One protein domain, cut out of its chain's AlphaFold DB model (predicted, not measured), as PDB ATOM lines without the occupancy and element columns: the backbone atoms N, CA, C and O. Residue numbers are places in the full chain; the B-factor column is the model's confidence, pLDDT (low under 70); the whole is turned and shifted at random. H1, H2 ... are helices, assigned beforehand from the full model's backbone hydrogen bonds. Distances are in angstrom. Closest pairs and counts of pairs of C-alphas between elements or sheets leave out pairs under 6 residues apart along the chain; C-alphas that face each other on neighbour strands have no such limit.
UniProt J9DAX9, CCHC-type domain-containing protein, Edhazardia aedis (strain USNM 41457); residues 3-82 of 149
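What this domain is: This is residues 3 to 82 of the 149 residues of the protein "CCHC-type domain-containing protein" of Edhazardia aedis (strain USNM 41457) (UniProt J9DAX9). Four helices pack as two layers, H2 and H5 side by side but slid along each other in one, H3 and H4 side by side in the other. A short helix, H1, lies out at one end, and a long link leads from it to H2. The printed part has 80 residues, with five named helices in the order H1 to H5 and no named strand: all helix. It is compact, with a radius of gyration of the C-alphas of 12.5 A, yet elongated, spanning 44 by 26 by 19 A.

How they stand to each other: H1, residues 3 to 6, touches no helix. H2, residues 22 to 35, and H3, residues 40 to 49, form a helical hairpin at a steep tilt of 39 degrees; they only just touch, with 3 pairs of C-alphas within 8 A, the closest those of Ala 33 and Val 43, 7.2 A apart. H3 and H4, residues 54 to 62, form a hairpin at a shallow tilt of 31 degrees; the closest C-alphas, of Arg 48 and Val 60, are 6.8 A apart. H4 forms another with H5, residues 67 to 80, at 27 degrees; the closest C-alphas, of Cys 59 and Leu 70, are 6.6 A apart. H5 also touches H2, opposite ways at a shallow tilt of 12 degrees, with the C-alphas of Val 23 and Ile 71 closest at 6.2 A. H2 and H4 are apart. In H2, H3, H4 and H5 every O i to N i+4 pair is within hydrogen-bond range; H1 is too short for such a pair.

Where its parts are: H1 begins at C-alpha 3 (127.060, 141.032, 147.491) and measures 5.1 A. H2 begins at C-alpha 22 (100.982, 137.526, 137.098) and measures 19.8 A, H3 14.5 A and H4 12.3 A. H5, 20.1 A, ends at C-alpha 80 (88.472, 131.475, 133.657).

The domain as a whole: The C-alphas farthest apart, of Met 3 and Gly 82, are 44.4 A apart. The printed part has no cut; the link from H1 to H2 is long, the others tight. The pLDDT is under 70 in residues 3 to 6 and 78 to 82.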
ATOM      1  N   MET A   3     126.430 141.359 148.775       66.94
ATOM      2  CA  MET A   3     127.060 141.032 147.491       66.94
ATOM      3  C   MET A   3     126.089 140.479 146.436       66.94
ATOM      4  O   MET A   3     126.220 140.804 145.265       66.94
ATOM      5  N   ASP A   4     125.101 139.665 146.816       66.25
ATOM      6  CA  ASP A   4     124.132 139.118 145.855       66.25
ATOM      7  C   ASP A   4     123.157 140.184 145.371       66.25
ATOM      8  O   ASP A   4     122.778 140.179 144.204       66.25
ATOM      9  N   PHE A   5     122.809 141.123 146.253       63.66
ATOM     10  CA  PHE A   5     122.021 142.295 145.903       63.66
ATOM     11  C   PHE A   5     122.804 143.205 144.944       63.66
ATOM     12  O   PHE A   5     122.309 143.563 143.881       63.66
ATOM     13  N   CYS A   6     124.065 143.521 145.241       68.75
ATOM     14  CA  CYS A   6     124.887 144.356 144.361       68.75
ATOM     15  C   CYS A   6     125.176 143.709 142.994       68.75
ATOM     16  O   CYS A   6     125.389 144.425 142.021       68.75
ATOM     17  N   LEU A   7     125.166 142.375 142.906       73.94
ATOM     18  CA  LEU A   7     125.466 141.627 141.680       73.94
ATOM     19  C   LEU A   7     124.229 141.183 140.885       73.94
ATOM     20  O   LEU A   7     124.377 140.424 139.929       73.94
ATOM     21  N   GLY A   8     123.014 141.594 141.258       71.88
ATOM     22  CA  GLY A   8     121.825 141.184 140.501       71.88
ATOM     23  C   GLY A   8     121.400 139.725 140.727       71.88
ATOM     24  O   GLY A   8     120.642 139.172 139.935       71.88
ATOM     25  N   ARG A   9     121.945 139.051 141.749       77.50
ATOM     26  CA  ARG A   9     121.777 137.602 142.000       77.50
ATOM     27  C   ARG A   9     120.753 137.294 143.090       77.50
ATOM     28  O   ARG A   9     120.513 136.122 143.411       77.50
ATOM     29  N   ASP A  10     120.197 138.337 143.698       83.69
ATOM     30  CA  ASP A  10     119.191 138.228 144.743       83.69
ATOM     31  C   ASP A  10     117.783 138.174 144.141       83.69
ATOM     32  O   ASP A  10     117.370 139.044 143.378       83.69
ATOM     33  N   ILE A  11     117.025 137.144 144.518       85.88
ATOM     34  CA  ILE A  11     115.661 136.922 144.034       85.88
ATOM     35  C   ILE A  11     114.709 138.042 144.468       85.88
ATOM     36  O   ILE A  11     113.755 138.341 143.757       85.88
ATOM     37  N   ALA A  12     115.013 138.717 145.583       84.06
ATOM     38  CA  ALA A  12     114.239 139.849 146.082       84.06
ATOM     39  C   ALA A  12     114.219 141.052 145.118       84.06
ATOM     40  O   ALA A  12     113.366 141.933 145.239       84.06
ATOM     41  N   GLN A  13     115.136 141.098 144.147       84.06
ATOM     42  CA  GLN A  13     115.160 142.142 143.123       84.06
ATOM     43  C   GLN A  13     114.134 141.912 142.009       84.06
ATOM     44  O   GLN A  13     113.696 142.877 141.382       84.06
ATOM     45  N   ILE A  14     113.689 140.668 141.789       89.69
ATOM     46  CA  ILE A  14     112.608 140.364 140.844       89.69
ATOM     47  C   ILE A  14     111.279 140.769 141.476       89.69
ATOM     48  O   ILE A  14     110.605 139.986 142.142       89.69
ATOM     49  N   ARG A  15     110.874 142.019 141.264       90.44
ATOM     50  CA  ARG A  15     109.575 142.527 141.718       90.44
ATOM     51  C   ARG A  15     108.536 142.447 140.609       90.44
ATOM     52  O   ARG A  15     108.867 142.451 139.419       90.44
ATOM     53  N   LYS A  16     107.270 142.387 141.028       92.94
ATOM     54  CA  LYS A  16     106.151 142.518 140.108       92.94
ATOM     55  C   LYS A  16     105.940 143.994 139.737       92.94
ATOM     56  O   LYS A  16     105.737 144.824 140.623       92.94
ATOM     57  N   TYR A  17     105.962 144.322 138.452       91.94
ATOM     58  CA  TYR A  17     105.570 145.612 137.901       91.94
ATOM     59  C   TYR A  17     104.056 145.831 137.990       91.94
ATOM     60  O   TYR A  17     103.253 144.903 138.136       91.94
ATOM     61  N   ARG A  18     103.648 147.100 137.907       86.81
ATOM     62  CA  ARG A  18     102.240 147.488 138.045       86.81
ATOM     63  C   ARG A  18     101.376 146.949 136.904       86.81
ATOM     64  O   ARG A  18     100.299 146.429 137.170       86.81
ATOM     65  N   GLU A  19     101.864 147.066 135.675       89.88
ATOM     66  CA  GLU A  19     101.092 146.810 134.449       89.88
ATOM     67  C   GLU A  19     101.221 145.378 133.926       89.88
ATOM     68  O   GLU A  19     100.466 144.972 133.052       89.88
ATOM     69  N   GLU A  20     102.145 144.584 134.466       90.62
ATOM     70  CA  GLU A  20     102.323 143.209 133.998       90.62
ATOM     71  C   GLU A  20     101.291 142.250 134.595       90.62
ATOM     72  O   GLU A  20     100.824 142.422 135.732       90.62
ATOM     73  N   SER A  21     100.985 141.180 133.863       92.50
ATOM     74  CA  SER A  21     100.182 140.089 134.399       92.50
ATOM     75  C   SER A  21     100.993 139.256 135.398       92.50
ATOM     76  O   SER A  21     102.226 139.268 135.428       92.50
ATOM     77  N   TRP A  22     100.300 138.489 136.239       92.44
ATOM     78  CA  TRP A  22     100.982 137.526 137.098       92.44
ATOM     79  C   TRP A  22     101.653 136.395 136.313       92.44
ATOM     80  O   TRP A  22     102.647 135.856 136.785       92.44
ATOM     81  N   VAL A  23     101.139 136.046 135.130       92.44
ATOM     82  CA  VAL A  23     101.759 135.032 134.265       92.44
ATOM     83  C   VAL A  23     103.120 135.525 133.792       92.44
ATOM     84  O   VAL A  23     104.109 134.815 133.948       92.44
ATOM     85  N   ASP A  24     103.182 136.758 133.291       93.19
ATOM     86  CA  ASP A  24     104.425 137.352 132.786       93.19
ATOM     87  C   ASP A  24     105.460 137.504 133.904       93.19
ATOM     88  O   ASP A  24     106.636 137.183 133.724       93.19
ATOM     89  N   PHE A  25     105.013 137.905 135.098       94.75
ATOM     90  CA  PHE A  25     105.859 137.938 136.289       94.75
ATOM     91  C   PHE A  25     106.452 136.562 136.622       94.75
ATOM     92  O   PHE A  25     107.657 136.456 136.851       94.75
ATOM     93  N   LEU A  26     105.626 135.509 136.642       94.12
ATOM     94  CA  LEU A  26     106.079 134.151 136.951       94.12
ATOM     95  C   LEU A  26     107.040 133.611 135.885       94.12
ATOM     96  O   LEU A  26     108.021 132.960 136.240       94.12
ATOM     97  N   ILE A  27     106.816 133.929 134.606       93.94
ATOM     98  CA  ILE A  27     107.734 133.583 133.511       93.94
ATOM     99  C   ILE A  27     109.096 134.249 133.729       93.94
ATOM    100  O   ILE A  27     110.111 133.556 133.752       93.94
ATOM    101  N   ARG A  28     109.136 135.564 133.988       94.56
ATOM    102  CA  ARG A  28     110.406 136.256 134.274       94.56
ATOM    103  C   ARG A  28     111.100 135.696 135.510       94.56
ATOM    104  O   ARG A  28     112.322 135.595 135.533       94.56
ATOM    105  N   LEU A  29     110.335 135.355 136.547       94.19
ATOM    106  CA  LEU A  29     110.875 134.769 137.768       94.19
ATOM    107  C   LEU A  29     111.493 133.391 137.505       94.19
ATOM    108  O   LEU A  29     112.578 133.116 138.017       94.19
ATOM    109  N   ARG A  30     110.847 132.555 136.687       93.75
ATOM    110  CA  ARG A  30     111.393 131.272 136.229       93.75
ATOM    111  C   ARG A  30     112.671 131.473 135.422       93.75
ATOM    112  O   ARG A  30     113.676 130.838 135.718       93.75
ATOM    113  N   ASP A  31     112.659 132.373 134.446       93.38
ATOM    114  CA  ASP A  31     113.821 132.618 133.587       93.38
ATOM    115  C   ASP A  31     115.012 133.141 134.413       93.38
ATOM    116  O   ASP A  31     116.144 132.685 134.246       93.38
ATOM    117  N   PHE A  32     114.747 134.015 135.391       92.44
ATOM    118  CA  PHE A  32     115.741 134.457 136.368       92.44
ATOM    119  C   PHE A  32     116.255 133.304 137.241       92.44
ATOM    120  O   PHE A  32     117.464 133.183 137.444       92.44
ATOM    121  N   ALA A  33     115.363 132.454 137.757       92.38
ATOM    122  CA  ALA A  33     115.736 131.308 138.579       92.38
ATOM    123  C   ALA A  33     116.624 130.324 137.805       92.38
ATOM    124  O   ALA A  33     117.643 129.884 138.338       92.38
ATOM    125  N   ASN A  34     116.295 130.061 136.538       91.62
ATOM    126  CA  ASN A  34     117.077 129.219 135.637       91.62
ATOM    127  C   ASN A  34     118.459 129.822 135.364       91.62
ATOM    128  O   ASN A  34     119.474 129.137 135.500       91.62
ATOM    129  N   TYR A  35     118.514 131.119 135.050       90.56
ATOM    130  CA  TYR A  35     119.770 131.821 134.787       90.56
ATOM    131  C   TYR A  35     120.695 131.845 136.014       90.56
ATOM    132  O   TYR A  35     121.888 131.562 135.915       90.56
ATOM    133  N   GLN A  36     120.138 132.120 137.196       89.06
ATOM    134  CA  GLN A  36     120.873 132.169 138.464       89.06
ATOM    135  C   GLN A  36     121.037 130.790 139.132       89.06
ATOM    136  O   GLN A  36     121.572 130.717 140.242       89.06
ATOM    137  N   LYS A  37     120.565 129.709 138.491       91.31
ATOM    138  CA  LYS A  37     120.567 128.325 139.002       91.31
ATOM    139  C   LYS A  37     120.014 128.207 140.431       91.31
ATOM    140  O   LYS A  37     120.579 127.522 141.284       91.31
ATOM    141  N   LYS A  38     118.921 128.917 140.721       90.19
ATOM    142  CA  LYS A  38     118.237 128.867 142.020       90.19
ATOM    143  C   LYS A  38     117.312 127.655 142.067       90.19
ATOM    144  O   LYS A  38     116.597 127.380 141.113       90.19
ATOM    145  N   SER A  39     117.280 126.965 143.204       93.31
ATOM    146  CA  SER A  39     116.329 125.872 143.428       93.31
ATOM    147  C   SER A  39     114.891 126.391 143.470       93.31
ATOM    148  O   SER A  39     114.641 127.423 144.106       93.31
ATOM    149  N   GLU A  40     113.945 125.627 142.933       91.94
ATOM    150  CA  GLU A  40     112.521 125.982 142.936       91.94
ATOM    151  C   GLU A  40     111.981 126.268 144.343       91.94
ATOM    152  O   GLU A  40     111.265 127.243 144.536       91.94
ATOM    153  N   ASN A  41     112.427 125.545 145.372       92.50
ATOM    154  CA  ASN A  41     112.023 125.792 146.765       92.50
ATOM    155  C   ASN A  41     112.307 127.228 147.245       92.50
ATOM    156  O   ASN A  41     111.526 127.816 147.998       92.50
ATOM    157  N   VAL A  42     113.420 127.822 146.801       92.50
ATOM    158  CA  VAL A  42     113.762 129.220 147.117       92.50
ATOM    159  C   VAL A  42     112.813 130.171 146.392       92.50
ATOM    160  O   VAL A  42     112.379 131.161 146.982       92.50
ATOM    161  N   VAL A  43     112.446 129.842 145.152       93.88
ATOM    162  CA  VAL A  43     111.459 130.588 144.364       93.88
ATOM    163  C   VAL A  43     110.083 130.524 145.025       93.88
ATOM    164  O   VAL A  43     109.470 131.560 145.251       93.88
ATOM    165  N   PHE A  44     109.620 129.341 145.434       94.69
ATOM    166  CA  PHE A  44     108.336 129.165 146.117       94.69
ATOM    167  C   PHE A  44     108.302 129.825 147.499       94.69
ATOM    168  O   PHE A  44     107.274 130.363 147.910       94.69
ATOM    169  N   ARG A  45     109.424 129.853 148.229       93.56
ATOM    170  CA  ARG A  45     109.538 130.658 149.455       93.56
ATOM    171  C   ARG A  45     109.341 132.145 149.159       93.56
ATOM    172  O   ARG A  45     108.513 132.774 149.809       93.56
ATOM    173  N   TYR A  46     110.019 132.668 148.139       93.56
ATOM    174  CA  TYR A  46     109.856 134.056 147.707       93.56
ATOM    175  C   TYR A  46     108.422 134.366 147.243       93.56
ATOM    176  O   TYR A  46     107.861 135.403 147.596       93.56
ATOM    177  N   LEU A  47     107.793 133.450 146.501       93.94
ATOM    178  CA  LEU A  47     106.408 133.582 146.047       93.94
ATOM    179  C   LEU A  47     105.418 133.632 147.213       93.94
ATOM    180  O   LEU A  47     104.516 134.464 147.197       93.94
ATOM    181  N   ARG A  48     105.595 132.813 148.257       93.75
ATOM    182  CA  ARG A  48     104.715 132.820 149.443       93.75
ATOM    183  C   ARG A  48     104.687 134.172 150.166       93.75
ATOM    184  O   ARG A  48     103.651 134.547 150.729       93.75
ATOM    185  N   GLU A  49     105.782 134.921 150.103       93.19
ATOM    186  CA  GLU A  49     105.903 136.263 150.685       93.19
ATOM    187  C   GLU A  49     105.218 137.350 149.838       93.19
ATOM    188  O   GLU A  49     104.856 138.405 150.362       93.19
ATOM    189  N   GLN A  50     104.959 137.104 148.549       92.25
ATOM    190  CA  GLN A  50     104.326 138.098 147.683       92.25
ATOM    191  C   GLN A  50     102.857 138.352 148.062       92.25
ATOM    192  O   GLN A  50     102.098 137.459 148.473       92.25
ATOM    193  N   ARG A  51     102.425 139.608 147.878       90.81
ATOM    194  CA  ARG A  51     101.018 140.014 147.991       90.81
ATOM    195  C   ARG A  51     100.312 139.709 146.673       90.81
ATOM    196  O   ARG A  51     100.410 140.478 145.723       90.81
ATOM    197  N   MET A  52      99.622 138.574 146.632       90.06
ATOM    198  CA  MET A  52      98.912 138.069 145.455       90.06
ATOM    199  C   MET A  52      97.433 137.788 145.765       90.06
ATOM    200  O   MET A  52      97.086 137.647 146.941       90.06
ATOM    201  N   PRO A  53      96.563 137.703 144.739       90.31
ATOM    202  CA  PRO A  53      95.180 137.253 144.894       90.31
ATOM    203  C   PRO A  53      95.086 135.872 145.558       90.31
ATOM    204  O   PRO A  53      95.983 135.041 145.399       90.31
ATOM    205  N   MET A  54      93.992 135.618 146.281       85.62
ATOM    206  CA  MET A  54      93.840 134.405 147.096       85.62
ATOM    207  C   MET A  54      93.924 133.121 146.263       85.62
ATOM    208  O   MET A  54      94.683 132.223 146.620       85.62
ATOM    209  N   ASP A  55      93.227 133.070 145.128       86.62
ATOM    210  CA  ASP A  55      93.193 131.901 144.237       86.62
ATOM    211  C   ASP A  55      94.604 131.486 143.795       86.62
ATOM    212  O   ASP A  55      94.971 130.314 143.814       86.62
ATOM    213  N   MET A  56      95.441 132.474 143.487       88.19
ATOM    214  CA  MET A  56      96.827 132.257 143.083       88.19
ATOM    215  C   MET A  56      97.702 131.828 144.258       88.19
ATOM    216  O   MET A  56      98.567 130.966 144.106       88.19
ATOM    217  N   LYS A  57      97.460 132.393 145.447       91.00
ATOM    218  CA  LYS A  57      98.186 132.019 146.664       91.00
ATOM    219  C   LYS A  57      97.938 130.563 147.034       91.00
ATOM    220  O   LYS A  57      98.875 129.867 147.418       91.00
ATOM    221  N   ILE A  58      96.710 130.083 146.847       89.56
ATOM    222  CA  ILE A  58      96.365 128.670 147.022       89.56
ATOM    223  C   ILE A  58      97.191 127.800 146.069       89.56
ATOM    224  O   ILE A  58      97.786 126.824 146.519       89.56
ATOM    225  N   CYS A  59      97.307 128.171 144.789       90.62
ATOM    226  CA  CYS A  59      98.128 127.425 143.829       90.62
ATOM    227  C   CYS A  59      99.606 127.364 144.229       90.62
ATOM    228  O   CYS A  59     100.207 126.296 144.146       90.62
ATOM    229  N   VAL A  60     100.175 128.472 144.716       92.62
ATOM    230  CA  VAL A  60     101.564 128.508 145.208       92.62
ATOM    231  C   VAL A  60     101.770 127.530 146.366       92.62
ATOM    232  O   VAL A  60     102.791 126.853 146.414       92.62
ATOM    233  N   HIS A  61     100.814 127.437 147.293       90.69
ATOM    234  CA  HIS A  61     100.901 126.495 148.411       90.69
ATOM    235  C   HIS A  61     100.628 125.038 148.007       90.69
ATOM    236  O   HIS A  61     101.157 124.134 148.642       90.69
ATOM    237  N   ALA A  62      99.811 124.802 146.978       89.56
ATOM    238  CA  ALA A  62      99.425 123.461 146.543       89.56
ATOM    239  C   ALA A  62     100.481 122.764 145.665       89.56
ATOM    240  O   ALA A  62     100.588 121.543 145.706       89.56
ATOM    241  N   LEU A  63     101.234 123.522 144.862       87.88
ATOM    242  CA  LEU A  63     102.163 123.001 143.846       87.88
ATOM    243  C   LEU A  63     103.641 123.050 144.274       87.88
ATOM    244  O   LEU A  63     104.510 123.063 143.412       87.88
ATOM    245  N   ASP A  64     103.929 123.133 145.574       83.56
ATOM    246  CA  ASP A  64     105.267 123.381 146.140       83.56
ATOM    247  C   ASP A  64     106.413 122.688 145.365       83.56
ATOM    248  O   ASP A  64     106.502 121.461 145.324       83.56
ATOM    249  N   GLY A  65     107.273 123.486 144.718       81.69
ATOM    250  CA  GLY A  65     108.425 122.994 143.952       81.69
ATOM    251  C   GLY A  65     108.138 122.517 142.520       81.69
ATOM    252  O   GLY A  65     108.947 121.765 141.984       81.69
ATOM    253  N   LYS A  66     107.005 122.915 141.923       91.12
ATOM    254  CA  LYS A  66     106.658 122.687 140.506       91.12
ATOM    255  C   LYS A  66     106.309 124.004 139.811       91.12
ATOM    256  O   LYS A  66     105.137 124.355 139.636       91.12
ATOM    257  N   LEU A  67     107.329 124.785 139.459       90.38
ATOM    258  CA  LEU A  67     107.152 126.156 138.964       90.38
ATOM    259  C   LEU A  67     106.449 126.224 137.598       90.38
ATOM    260  O   LEU A  67     105.629 127.117 137.383       90.38
ATOM    261  N   ASP A  68     106.723 125.280 136.697       91.12
ATOM    262  CA  ASP A  68     106.081 125.243 135.376       91.12
ATOM    263  C   ASP A  68     104.587 124.891 135.474       91.12
ATOM    264  O   ASP A  68     103.754 125.593 134.894       91.12
ATOM    265  N   GLU A  69     104.224 123.901 136.301       91.19
ATOM    266  CA  GLU A  69     102.818 123.553 136.578       91.19
ATOM    267  C   GLU A  69     102.060 124.743 137.193       91.19
ATOM    268  O   GLU A  69     100.896 124.991 136.870       91.19
ATOM    269  N   LEU A  70     102.720 125.530 138.052       92.44
ATOM    270  CA  LEU A  70     102.139 126.743 138.628       92.44
ATOM    271  C   LEU A  70     101.833 127.797 137.555       92.44
ATOM    272  O   LEU A  70     100.768 128.415 137.597       92.44
ATOM    273  N   ILE A  71     102.740 128.008 136.598       92.38
ATOM    274  CA  ILE A  71     102.540 128.968 135.503       92.38
ATOM    275  C   ILE A  71     101.332 128.562 134.654       92.38
ATOM    276  O   ILE A  71     100.506 129.416 134.322       92.38
ATOM    277  N   GLU A  72     101.202 127.278 134.324       90.62
ATOM    278  CA  GLU A  72     100.056 126.755 133.575       90.62
ATOM    279  C   GLU A  72      98.744 126.944 134.339       90.62
ATOM    280  O   GLU A  72      97.804 127.545 133.817       90.62
ATOM    281  N   ARG A  73      98.709 126.563 135.620       88.00
ATOM    282  CA  ARG A  73      97.532 126.727 136.484       88.00
ATOM    283  C   ARG A  73      97.075 128.184 136.580       88.00
ATOM    284  O   ARG A  73      95.884 128.485 136.562       88.00
ATOM    285  N   VAL A  74      98.022 129.114 136.672       88.62
ATOM    286  CA  VAL A  74      97.734 130.550 136.756       88.62
ATOM    287  C   VAL A  74      97.230 131.112 135.422       88.62
ATOM    288  O   VAL A  74      96.353 131.982 135.421       88.62
ATOM    289  N   LYS A  75      97.731 130.611 134.286       89.06
ATOM    290  CA  LYS A  75      97.193 130.953 132.959       89.06
ATOM    291  C   LYS A  75      95.727 130.541 132.839       89.06
ATOM    292  O   LYS A  75      94.910 131.346 132.393       89.06
ATOM    293  N   GLU A  76      95.384 129.337 133.291       85.44
ATOM    294  CA  GLU A  76      94.001 128.842 133.309       85.44
ATOM    295  C   GLU A  76      93.088 129.716 134.175       85.44
ATOM    296  O   GLU A  76      91.993 130.081 133.745       85.44
ATOM    297  N   ILE A  77      93.549 130.109 135.371       78.12
ATOM    298  CA  ILE A  77      92.777 130.971 136.277       78.12
ATOM    299  C   ILE A  77      92.467 132.306 135.601       78.12
ATOM    300  O   ILE A  77      91.305 132.705 135.570       78.12
ATOM    301  N   ASN A  78      93.458 132.960 134.988       69.94
ATOM    302  CA  ASN A  78      93.246 134.234 134.295       69.94
ATOM    303  C   ASN A  78      92.282 134.118 133.100       69.94
ATOM    304  O   ASN A  78      91.512 135.047 132.866       69.94
ATOM    305  N   MET A  79      92.264 132.987 132.384       57.81
ATOM    306  CA  MET A  79      91.279 132.733 131.320       57.81
ATOM    307  C   MET A  79      89.870 132.451 131.865       57.81
ATOM    308  O   MET A  79      88.878 132.875 131.274       57.81
ATOM    309  N   SER A  80      89.760 131.789 133.020       53.81
ATOM    310  CA  SER A  80      88.472 131.475 133.657       53.81
ATOM    311  C   SER A  80      87.782 132.676 134.317       53.81
ATOM    312  O   SER A  80      86.570 132.656 134.506       53.81
ATOM    313  N   GLN A  81      88.496 133.776 134.590       52.56
ATOM    314  CA  GLN A  81      87.895 135.011 135.126       52.56
ATOM    315  C   GLN A  81      86.937 135.701 134.124       52.56
ATOM    316  O   GLN A  81      86.228 136.632 134.504       52.56
ATOM    317  N   GLY A  82      86.869 135.234 132.867       47.88
ATOM    318  CA  GLY A  82      85.858 135.632 131.878       47.88
ATOM    319  C   GLY A  82      84.549 134.825 131.920       47.88
ATOM    320  O   GLY A  82      83.539 135.291 131.399       47.88
TER     321      GLY A  82